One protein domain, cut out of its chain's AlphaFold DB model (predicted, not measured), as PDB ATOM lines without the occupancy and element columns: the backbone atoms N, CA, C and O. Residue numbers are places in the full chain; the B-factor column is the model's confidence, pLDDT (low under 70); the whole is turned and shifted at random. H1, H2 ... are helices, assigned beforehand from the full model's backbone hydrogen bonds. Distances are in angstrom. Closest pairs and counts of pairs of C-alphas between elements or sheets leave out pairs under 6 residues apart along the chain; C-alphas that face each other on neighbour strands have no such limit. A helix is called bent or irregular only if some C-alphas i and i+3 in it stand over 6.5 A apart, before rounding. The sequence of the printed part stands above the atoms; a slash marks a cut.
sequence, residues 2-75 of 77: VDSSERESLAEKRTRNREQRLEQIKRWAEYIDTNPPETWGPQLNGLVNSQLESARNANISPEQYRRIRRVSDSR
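AT A GLANCE: This is residues 2 to 75 of the 77 residues of an uncharacterized protein of Halobacteriales archaeon QS_6_64_34 (UniProt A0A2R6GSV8). Three helices trace an open, incomplete triangle with an empty middle: long H1 is one side, H2 folds back from its end as a V, and H3 turns in from the far end of H2 without reaching H1. The printed part has 74 residues, with three named helices in the order H1, H2, H3 and no named strand, and the class is all helix. It is extended, with a radius of gyration of the C-alphas of 17.9 A, and only just flat, spanning 52 by 35 by 16 A.

IN THESE COORDINATES: H1, residues 2 to 34, begins at C-alpha 2 (-15.594, 40.869, -13.920) and is 48.7 A long. H2, residues 37 to 57, is 29.2 A long and irregular, but only just: C-alphas 39 and 42 are 6.7 A apart. H3, residues 62 to 75, is 20.2 A long and ends at C-alpha 75 (-20.989, 20.075, -13.721).

HOW THE PARTS SIT: H1 and H2 are close but not clearly touching; their closest C-alphas, of Ile 32 and Trp 40, are 6.6 A apart. They run opposite ways at a steep tilt of 41 degrees. H3 is apart from H1 and from H2. In H1 and H3 every O i to N i+4 pair is within hydrogen-bond range; in H2, 15 of 17.

THE WHOLE: The farthest C-alphas, of Val 2 and Glu 38, are 52.5 A apart. The printed part has no cut, and both links are tight. The pLDDT is under 70 at residues 2 to 8 and 75.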
ATOM      1  N   VAL A   2     -14.142  41.137 -13.731       57.84
ATOM      2  CA  VAL A   2     -15.594  40.869 -13.920       57.84
ATOM      3  C   VAL A   2     -15.986  39.400 -13.664       57.84
ATOM      4  O   VAL A   2     -17.029  39.119 -13.086       57.84
ATOM      5  N   ASP A   3     -15.107  38.455 -14.006       62.72
ATOM      6  CA  ASP A   3     -15.362  37.008 -13.862       62.72
ATOM      7  C   ASP A   3     -15.554  36.581 -12.386       62.72
ATOM      8  O   ASP A   3     -16.381  35.735 -12.060       62.72
ATOM      9  N   SER A   4     -14.860  37.239 -11.447       63.09
ATOM     10  CA  SER A   4     -14.988  36.922 -10.014       63.09
ATOM     11  C   SER A   4     -16.351  37.321  -9.438       63.09
ATOM     12  O   SER A   4     -16.926  36.555  -8.669       63.09
ATOM     13  N   SER A   5     -16.898  38.475  -9.841       66.12
ATOM     14  CA  SER A   5     -18.218  38.940  -9.386       66.12
ATOM     15  C   SER A   5     -19.373  38.124  -9.976       66.12
ATOM     16  O   SER A   5     -20.398  37.927  -9.325       66.12
ATOM     17  N   GLU A   6     -19.218  37.601 -11.196       69.06
ATOM     18  CA  GLU A   6     -20.222  36.722 -11.811       69.06
ATOM     19  C   GLU A   6     -20.273  35.350 -11.128       69.06
ATOM     20  O   GLU A   6     -21.359  34.817 -10.884       69.06
ATOM     21  N   ARG A   7     -19.114  34.794 -10.757       68.38
ATOM     22  CA  ARG A   7     -19.028  33.527 -10.012       68.38
ATOM     23  C   ARG A   7     -19.655  33.626  -8.624       68.38
ATOM     24  O   ARG A   7     -20.382  32.714  -8.233       68.38
ATOM     25  N   GLU A   8     -19.428  34.730  -7.918       69.81
ATOM     26  CA  GLU A   8     -20.030  34.992  -6.605       69.81
ATOM     27  C   GLU A   8     -21.563  35.082  -6.704       69.81
ATOM     28  O   GLU A   8     -22.275  34.360  -6.005       69.81
ATOM     29  N   SER A   9     -22.084  35.815  -7.696       81.38
ATOM     30  CA  SER A   9     -23.528  35.876  -7.978       81.38
ATOM     31  C   SER A   9     -24.143  34.505  -8.305       81.38
ATOM     32  O   SER A   9     -25.277  34.204  -7.914       81.38
ATOM     33  N   LEU A  10     -23.423  33.646  -9.031       84.81
ATOM     34  CA  LEU A  10     -23.880  32.286  -9.335       84.81
ATOM     35  C   LEU A  10     -23.892  31.389  -8.091       84.81
ATOM     36  O   LEU A  10     -24.825  30.596  -7.933       84.81
ATOM     37  N   ALA A  11     -22.898  31.514  -7.211       82.62
ATOM     38  CA  ALA A  11     -22.845  30.776  -5.953       82.62
ATOM     39  C   ALA A  11     -24.016  31.158  -5.034       82.62
ATOM     40  O   ALA A  11     -24.728  30.277  -4.551       82.62
ATOM     41  N   GLU A  12     -24.305  32.451  -4.890       86.62
ATOM     42  CA  GLU A  12     -25.458  32.942  -4.126       86.62
ATOM     43  C   GLU A  12     -26.791  32.420  -4.680       86.62
ATOM     44  O   GLU A  12     -27.648  31.946  -3.926       86.62
ATOM     45  N   LYS A  13     -26.963  32.445  -6.010       88.81
ATOM     46  CA  LYS A  13     -28.147  31.872  -6.673       88.81
ATOM     47  C   LYS A  13     -28.282  30.379  -6.384       88.81
ATOM     48  O   LYS A  13     -29.385  29.912  -6.106       88.81
ATOM     49  N   ARG A  14     -27.181  29.618  -6.428       88.56
ATOM     50  CA  ARG A  14     -27.180  28.179  -6.112       88.56
ATOM     51  C   ARG A  14     -27.585  27.922  -4.662       88.56
ATOM     52  O   ARG A  14     -28.421  27.047  -4.437       88.56
ATOM     53  N   THR A  15     -27.051  28.691  -3.714       91.19
ATOM     54  CA  THR A  15     -27.408  28.594  -2.290       91.19
ATOM     55  C   THR A  15     -28.896  28.856  -2.085       91.19
ATOM     56  O   THR A  15     -29.599  27.988  -1.569       91.19
ATOM     57  N   ARG A  16     -29.412  29.965  -2.623       92.88
ATOM     58  CA  ARG A  16     -30.841  30.299  -2.553       92.88
ATOM     59  C   ARG A  16     -31.724  29.211  -3.171       92.88
ATOM     60  O   ARG A  16     -32.715  28.796  -2.577       92.88
ATOM     61  N   ASN A  17     -31.347  28.695  -4.343       93.56
ATOM     62  CA  ASN A  17     -32.079  27.613  -5.006       93.56
ATOM     63  C   ASN A  17     -32.064  26.310  -4.194       93.56
ATOM     64  O   ASN A  17     -32.999  25.513  -4.286       93.56
ATOM     65  N   ARG A  18     -30.990  26.043  -3.439       93.06
ATOM     66  CA  ARG A  18     -30.891  24.876  -2.555       93.06
ATOM     67  C   ARG A  18     -31.813  25.026  -1.350       93.06
ATOM     68  O   ARG A  18     -32.541  24.083  -1.049       93.06
ATOM     69  N   GLU A  19     -31.806  26.187  -0.706       96.06
ATOM     70  CA  GLU A  19     -32.676  26.495   0.436       96.06
ATOM     71  C   GLU A  19     -34.152  26.390   0.047       96.06
ATOM     72  O   GLU A  19     -34.903  25.645   0.675       96.06
ATOM     73  N   GLN A  20     -34.542  27.012  -1.071       96.38
ATOM     74  CA  GLN A  20     -35.916  26.943  -1.579       96.38
ATOM     75  C   GLN A  20     -36.353  25.511  -1.905       96.38
ATOM     76  O   GLN A  20     -37.474  25.119  -1.574       96.38
ATOM     77  N   ARG A  21     -35.475  24.695  -2.511       96.69
ATOM     78  CA  ARG A  21     -35.764  23.269  -2.742       96.69
ATOM     79  C   ARG A  21     -35.996  22.527  -1.435       96.69
ATOM     80  O   ARG A  21     -36.933  21.744  -1.350       96.69
ATOM     81  N   LEU A  22     -35.155  22.763  -0.429       97.44
ATOM     82  CA  LEU A  22     -35.280  22.092   0.861       97.44
ATOM     83  C   LEU A  22     -36.601  22.459   1.553       97.44
ATOM     84  O   LEU A  22     -37.278  21.579   2.077       97.44
ATOM     85  N   GLU A  23     -36.997  23.730   1.517       98.12
ATOM     86  CA  GLU A  23     -38.291  24.180   2.043       98.12
ATOM     87  C   GLU A  23     -39.480  23.563   1.299       98.12
ATOM     88  O   GLU A  23     -40.480  23.196   1.916       98.12
ATOM     89  N   GLN A  24     -39.398  23.439  -0.026       97.44
ATOM     90  CA  GLN A  24     -40.439  22.781  -0.821       97.44
ATOM     91  C   GLN A  24     -40.526  21.284  -0.511       97.44
ATOM     92  O   GLN A  24     -41.628  20.773  -0.342       97.44
ATOM     93  N   ILE A  25     -39.386  20.599  -0.365       97.31
ATOM     94  CA  ILE A  25     -39.338  19.181   0.018       97.31
ATOM     95  C   ILE A  25     -39.983  18.975   1.390       97.31
ATOM     96  O   ILE A  25     -40.788  18.062   1.540       97.31
ATOM     97  N   LYS A  26     -39.679  19.832   2.374       98.19
ATOM     98  CA  LYS A  26     -40.296  19.760   3.709       98.19
ATOM     99  C   LYS A  26     -41.815  19.927   3.645       98.19
ATOM    100  O   LYS A  26     -42.530  19.111   4.210       98.19
ATOM    101  N   ARG A  27     -42.303  20.931   2.910       98.19
ATOM    102  CA  ARG A  27     -43.747  21.154   2.722       98.19
ATOM    103  C   ARG A  27     -44.432  20.001   1.994       98.19
ATOM    104  O   ARG A  27     -45.538  19.623   2.354       98.19
ATOM    105  N   TRP A  28     -43.776  19.429   0.986       97.69
ATOM    106  CA  TRP A  28     -44.289  18.249   0.295       97.69
ATOM    107  C   TRP A  28     -44.355  17.034   1.225       97.69
ATOM    108  O   TRP A  28     -45.363  16.337   1.225       97.69
ATOM    109  N   ALA A  29     -43.325  16.813   2.048       98.19
ATOM    110  CA  ALA A  29     -43.300  15.733   3.033       98.19
ATOM    111  C   ALA A  29     -44.436  15.864   4.063       98.19
ATOM    112  O   ALA A  29     -45.122  14.889   4.347       98.19
ATOM    113  N   GLU A  30     -44.683  17.072   4.569       98.56
ATOM    114  CA  GLU A  30     -45.815  17.346   5.464       98.56
ATOM    115  C   GLU A  30     -47.168  17.119   4.770       98.56
ATOM    116  O   GLU A  30     -48.088  16.539   5.346       98.56
ATOM    117  N   TYR A  31     -47.289  17.517   3.501       98.25
ATOM    118  CA  TYR A  31     -48.505  17.302   2.719       98.25
ATOM    119  C   TYR A  31     -48.823  15.813   2.523       98.25
ATOM    120  O   TYR A  31     -49.961  15.406   2.744       98.25
ATOM    121  N   ILE A  32     -47.842  14.986   2.148       97.81
ATOM    122  CA  ILE A  32     -48.070  13.544   1.947       97.81
ATOM    123  C   ILE A  32     -48.333  12.789   3.255       97.81
ATOM    124  O   ILE A  32     -48.992  11.756   3.217       97.81
ATOM    125  N   ASP A  33     -47.829  13.288   4.387       97.88
ATOM    126  CA  ASP A  33     -48.056  12.698   5.714       97.88
ATOM    127  C   ASP A  33     -49.472  12.997   6.232       97.88
ATOM    128  O   ASP A  33     -50.140  12.146   6.815       97.88
ATOM    129  N   THR A  34     -49.971  14.204   5.954       98.31
ATOM    130  CA  THR A  34     -51.287  14.675   6.423       98.31
ATOM    131  C   THR A  34     -52.448  14.342   5.483       98.31
ATOM    132  O   THR A  34     -53.605  14.551   5.852       98.31
ATOM    133  N   ASN A  35     -52.178  13.834   4.277       97.81
ATOM    134  CA  ASN A  35     -53.193  13.539   3.265       97.81
ATOM    135  C   ASN A  35     -53.100  12.083   2.787       97.81
ATOM    136  O   ASN A  35     -52.000  11.571   2.575       97.81
ATOM    137  N   PRO A  36     -54.237  11.412   2.538       97.88
ATOM    138  CA  PRO A  36     -54.222  10.036   2.068       97.88
ATOM    139  C   PRO A  36     -53.690   9.935   0.618       97.88
ATOM    140  O   PRO A  36     -53.812  10.896  -0.156       97.88
ATOM    141  N   PRO A  37     -53.117   8.785   0.208       97.44
ATOM    142  CA  PRO A  37     -52.562   8.582  -1.136       97.44
ATOM    143  C   PRO A  37     -53.534   8.845  -2.285       97.44
ATOM    144  O   PRO A  37     -53.118   9.258  -3.365       97.44
ATOM    145  N   GLU A  38     -54.831   8.669  -2.067       97.88
ATOM    146  CA  GLU A  38     -55.881   8.958  -3.042       97.88
ATOM    147  C   GLU A  38     -55.965  10.459  -3.371       97.88
ATOM    148  O   GLU A  38     -56.421  10.830  -4.451       97.88
ATOM    149  N   THR A  39     -55.494  11.327  -2.469       97.44
ATOM    150  CA  THR A  39     -55.437  12.780  -2.670       97.44
ATOM    151  C   THR A  39     -54.180  13.206  -3.429       97.44
ATOM    152  O   THR A  39     -54.280  13.926  -4.425       97.44
ATOM    153  N   TRP A  40     -52.992  12.780  -2.986       97.62
ATOM    154  CA  TRP A  40     -51.725  13.242  -3.573       97.62
ATOM    155  C   TRP A  40     -51.232  12.372  -4.740       97.62
ATOM    156  O   TRP A  40     -50.527  12.861  -5.626       97.62
ATOM    157  N   GLY A  41     -51.630  11.101  -4.800       98.06
ATOM    158  CA  GLY A  41     -51.223  10.143  -5.829       98.06
ATOM    159  C   GLY A  41     -51.545  10.593  -7.258       98.06
ATOM    160  O   GLY A  41     -50.647  10.573  -8.105       98.06
ATOM    161  N   PRO A  42     -52.769  11.076  -7.559       98.19
ATOM    162  CA  PRO A  42     -53.095  11.612  -8.881       98.19
ATOM    163  C   PRO A  42     -52.221  12.807  -9.291       98.19
ATOM    164  O   PRO A  42     -51.865  12.931 -10.462       98.19
ATOM    165  N   GLN A  43     -51.831  13.658  -8.337       96.56
ATOM    166  CA  GLN A  43     -50.985  14.830  -8.593       96.56
ATOM    167  C   GLN A  43     -49.568  14.402  -8.988       96.56
ATOM    168  O   GLN A  43     -49.036  14.862 -10.003       96.56
ATOM    169  N   LEU A  44     -48.984  13.463  -8.233       96.75
ATOM    170  CA  LEU A  44     -47.674  12.895  -8.547       96.75
ATOM    171  C   LEU A  44     -47.691  12.181  -9.902       96.75
ATOM    172  O   LEU A  44     -46.796  12.388 -10.722       96.75
ATOM    173  N   ASN A  45     -48.729  11.385 -10.165       97.62
ATOM    174  CA  ASN A  45     -48.878  10.685 -11.437       97.62
ATOM    175  C   ASN A  45     -48.992  11.662 -12.610       97.62
ATOM    176  O   ASN A  45     -48.383  11.424 -13.650       97.62
ATOM    177  N   GLY A  46     -49.709  12.779 -12.450       97.75
ATOM    178  CA  GLY A  46     -49.762  13.841 -13.457       97.75
ATOM    179  C   GLY A  46     -48.372  14.391 -13.792       97.75
ATOM    180  O   GLY A  46     -47.998  14.460 -14.965       97.75
ATOM    181  N   LEU A  47     -47.570  14.693 -12.766       95.94
ATOM    182  CA  LEU A  47     -46.193  15.150 -12.949       95.94
ATOM    183  C   LEU A  47     -45.338  14.097 -13.669       95.94
ATOM    184  O   LEU A  47     -44.734  14.405 -14.695       95.94
ATOM    185  N   VAL A  48     -45.317  12.855 -13.180       96.12
ATOM    186  CA  VAL A  48     -44.524  11.764 -13.776       96.12
ATOM    187  C   VAL A  48     -44.925  11.523 -15.231       96.12
ATOM    188  O   VAL A  48     -44.057  11.437 -16.100       96.12
ATOM    189  N   ASN A  49     -46.224  11.486 -15.523       97.38
ATOM    190  CA  ASN A  49     -46.722  11.278 -16.880       97.38
ATOM    191  C   ASN A  49     -46.301  12.411 -17.824       97.38
ATOM    192  O   ASN A  49     -45.835  12.123 -18.925       97.38
ATOM    193  N   SER A  50     -46.365  13.675 -17.388       96.31
ATOM    194  CA  SER A  50     -45.897  14.809 -18.204       96.31
ATOM    195  C   SER A  50     -44.392  14.750 -18.501       96.31
ATOM    196  O   SER A  50     -43.957  15.083 -19.605       96.31
ATOM    197  N   GLN A  51     -43.582  14.273 -17.548       93.31
ATOM    198  CA  GLN A  51     -42.144  14.081 -17.752       93.31
ATOM    199  C   GLN A  51     -41.867  12.941 -18.736       93.31
ATOM    200  O   GLN A  51     -41.015  13.078 -19.613       93.31
ATOM    201  N   LEU A  52     -42.611  11.835 -18.639       93.06
ATOM    202  CA  LEU A  52     -42.513  10.723 -19.586       93.06
ATOM    203  C   LEU A  52     -42.927  11.139 -21.000       93.06
ATOM    204  O   LEU A  52     -42.264  10.768 -21.966       93.06
ATOM    205  N   GLU A  53     -43.995  11.922 -21.130       94.06
ATOM    206  CA  GLU A  53     -44.430  12.479 -22.410       94.06
ATOM    207  C   GLU A  53     -43.365  13.408 -22.999       94.06
ATOM    208  O   GLU A  53     -42.960  13.241 -24.150       94.06
ATOM    209  N   SER A  54     -42.827  14.318 -22.186       91.38
ATOM    210  CA  SER A  54     -41.745  15.218 -22.595       91.38
ATOM    211  C   SER A  54     -40.510  14.442 -23.059       91.38
ATOM    212  O   SER A  54     -39.928  14.767 -24.092       91.38
ATOM    213  N   ALA A  55     -40.137  13.374 -22.348       86.88
ATOM    214  CA  ALA A  55     -39.013  12.518 -22.715       86.88
ATOM    215  C   ALA A  55     -39.242  11.779 -24.043       86.88
ATOM    216  O   ALA A  55     -38.321  11.683 -24.853       86.88
ATOM    217  N   ARG A  56     -40.465  11.291 -24.295       87.31
ATOM    218  CA  ARG A  56     -40.838  10.672 -25.579       87.31
ATOM    219  C   ARG A  56     -40.783  11.684 -26.725       87.31
ATOM    220  O   ARG A  56     -40.276  11.361 -27.795       87.31
ATOM    221  N   ASN A  57     -41.244  12.908 -26.480       91.31
ATOM    222  CA  ASN A  57     -41.300  13.975 -27.481       91.31
ATOM    223  C   ASN A  57     -39.943  14.650 -27.736       91.31
ATOM    224  O   ASN A  57     -39.764  15.286 -28.771       91.31
ATOM    225  N   ALA A  58     -38.970  14.498 -26.833       86.75
ATOM    226  CA  ALA A  58     -37.647  15.107 -26.961       86.75
ATOM    227  C   ALA A  58     -36.844  14.606 -28.178       86.75
ATOM    228  O   ALA A  58     -35.856  15.239 -28.542       86.75
ATOM    229  N   ASN A  59     -37.248  13.489 -28.802       84.00
ATOM    230  CA  ASN A  59     -36.613  12.903 -29.990       84.00
ATOM    231  C   ASN A  59     -35.074  12.800 -29.879       84.00
ATOM    232  O   ASN A  59     -34.341  13.052 -30.836       84.00
ATOM    233  N   ILE A  60     -34.577  12.468 -28.684       88.31
ATOM    234  CA  ILE A  60     -33.146  12.302 -28.419       88.31
ATOM    235  C   ILE A  60     -32.745  10.838 -28.566       88.31
ATOM    236  O   ILE A  60     -33.400   9.937 -28.039       88.31
ATOM    237  N   SER A  61     -31.630  10.589 -29.247       86.81
ATOM    238  CA  SER A  61     -31.060   9.247 -29.311       86.81
ATOM    239  C   SER A  61     -30.478   8.835 -27.946       86.81
ATOM    240  O   SER A  61     -30.047   9.688 -27.159       86.81
ATOM    241  N   PRO A  62     -30.366   7.526 -27.656       84.81
ATOM    242  CA  PRO A  62     -29.704   7.044 -26.441       84.81
ATOM    243  C   PRO A  62     -28.255   7.535 -26.283       84.81
ATOM    244  O   PRO A  62     -27.747   7.673 -25.169       84.81
ATOM    245  N   GLU A  63     -27.552   7.799 -27.386       89.75
ATOM    246  CA  GLU A  63     -26.196   8.361 -27.368       89.75
ATOM    247  C   GLU A  63     -26.194   9.838 -26.971       89.75
ATOM    248  O   GLU A  63     -25.387  10.247 -26.133       89.75
ATOM    249  N   GLN A  64     -27.134  10.620 -27.511       87.12
ATOM    250  CA  GLN A  64     -27.327  12.021 -27.137       87.12
ATOM    251  C   GLN A  64     -27.715  12.142 -25.661       87.12
ATOM    252  O   GLN A  64     -27.110  12.937 -24.943       87.12
ATOM    253  N   TYR A  65     -28.623  11.292 -25.176       85.69
ATOM    254  CA  TYR A  65     -28.982  11.238 -23.757       85.69
ATOM    255  C   TYR A  65     -27.763  10.947 -22.866       85.69
ATOM    256  O   TYR A  65     -27.486  11.691 -21.924       85.69
ATOM    257  N   ARG A  66     -26.968   9.915 -23.195       89.38
ATOM    258  CA  ARG A  66     -25.740   9.572 -22.449       89.38
ATOM    259  C   ARG A  66     -24.692  10.683 -22.481       89.38
ATOM    260  O   ARG A  66     -23.906  10.810 -21.543       89.38
ATOM    261  N   ARG A  67     -24.635  11.470 -23.558       89.56
ATOM    262  CA  ARG A  67     -23.753  12.639 -23.650       89.56
ATOM    263  C   ARG A  67     -24.234  13.770 -22.743       89.56
ATOM    264  O   ARG A  67     -23.423  14.285 -21.984       89.56
ATOM    265  N   ILE A  68     -25.520  14.118 -22.797       87.62
ATOM    266  CA  ILE A  68     -26.117  15.162 -21.947       87.62
ATOM    267  C   ILE A  68     -25.915  14.812 -20.472       87.62
ATOM    268  O   ILE A  68     -25.407  15.635 -19.721       87.62
ATOM    269  N   ARG A  69     -26.208  13.563 -20.086       86.25
ATOM    270  CA  ARG A  69     -26.045  13.092 -18.707       86.25
ATOM    271  C   ARG A  69     -24.611  13.229 -18.197       86.25
ATOM    272  O   ARG A  69     -24.411  13.812 -17.144       86.25
ATOM    273  N   ARG A  70     -23.612  12.779 -18.970       90.00
ATOM    274  CA  ARG A  70     -22.193  12.929 -18.591       90.00
ATOM    275  C   ARG A  70     -21.794  14.387 -18.365       90.00
ATOM    276  O   ARG A  70     -21.051  14.668 -17.436       90.00
ATOM    277  N   VAL A  71     -22.280  15.297 -19.213       88.69
ATOM    278  CA  VAL A  71     -22.011  16.734 -19.065       88.69
ATOM    279  C   VAL A  71     -22.678  17.286 -17.805       88.69
ATOM    280  O   VAL A  71     -22.046  18.061 -17.092       88.69
ATOM    281  N   SER A  72     -23.919  16.890 -17.515       81.50
ATOM    282  CA  SER A  72     -24.617  17.275 -16.285       81.50
ATOM    283  C   SER A  72     -23.881  16.796 -15.033       81.50
ATOM    284  O   SER A  72     -23.572  17.626 -14.187       81.50
ATOM    285  N   ASP A  73     -23.517  15.513 -14.969       79.44
ATOM    286  CA  ASP A  73     -22.841  14.920 -13.806       79.44
ATOM    287  C   ASP A  73     -21.482  15.606 -13.538       79.44
ATOM    288  O   ASP A  73     -21.180  15.968 -12.407       79.44
ATOM    289  N   SER A  74     -20.704  15.909 -14.588       74.19
ATOM    290  CA  SER A  74     -19.417  16.623 -14.464       74.19
ATOM    291  C   SER A  74     -19.522  18.094 -14.044       74.19
ATOM    292  O   SER A  74     -18.508  18.743 -13.806       74.19
ATOM    293  N   ARG A  75     -20.733  18.663 -14.049       60.31
ATOM    294  CA  ARG A  75     -20.989  20.075 -13.721       60.31
ATOM    295  C   ARG A  75     -21.459  20.259 -12.273       60.31
ATOM    296  O   ARG A  75     -21.517  21.404 -11.811       60.31
TER     297      ARG A  75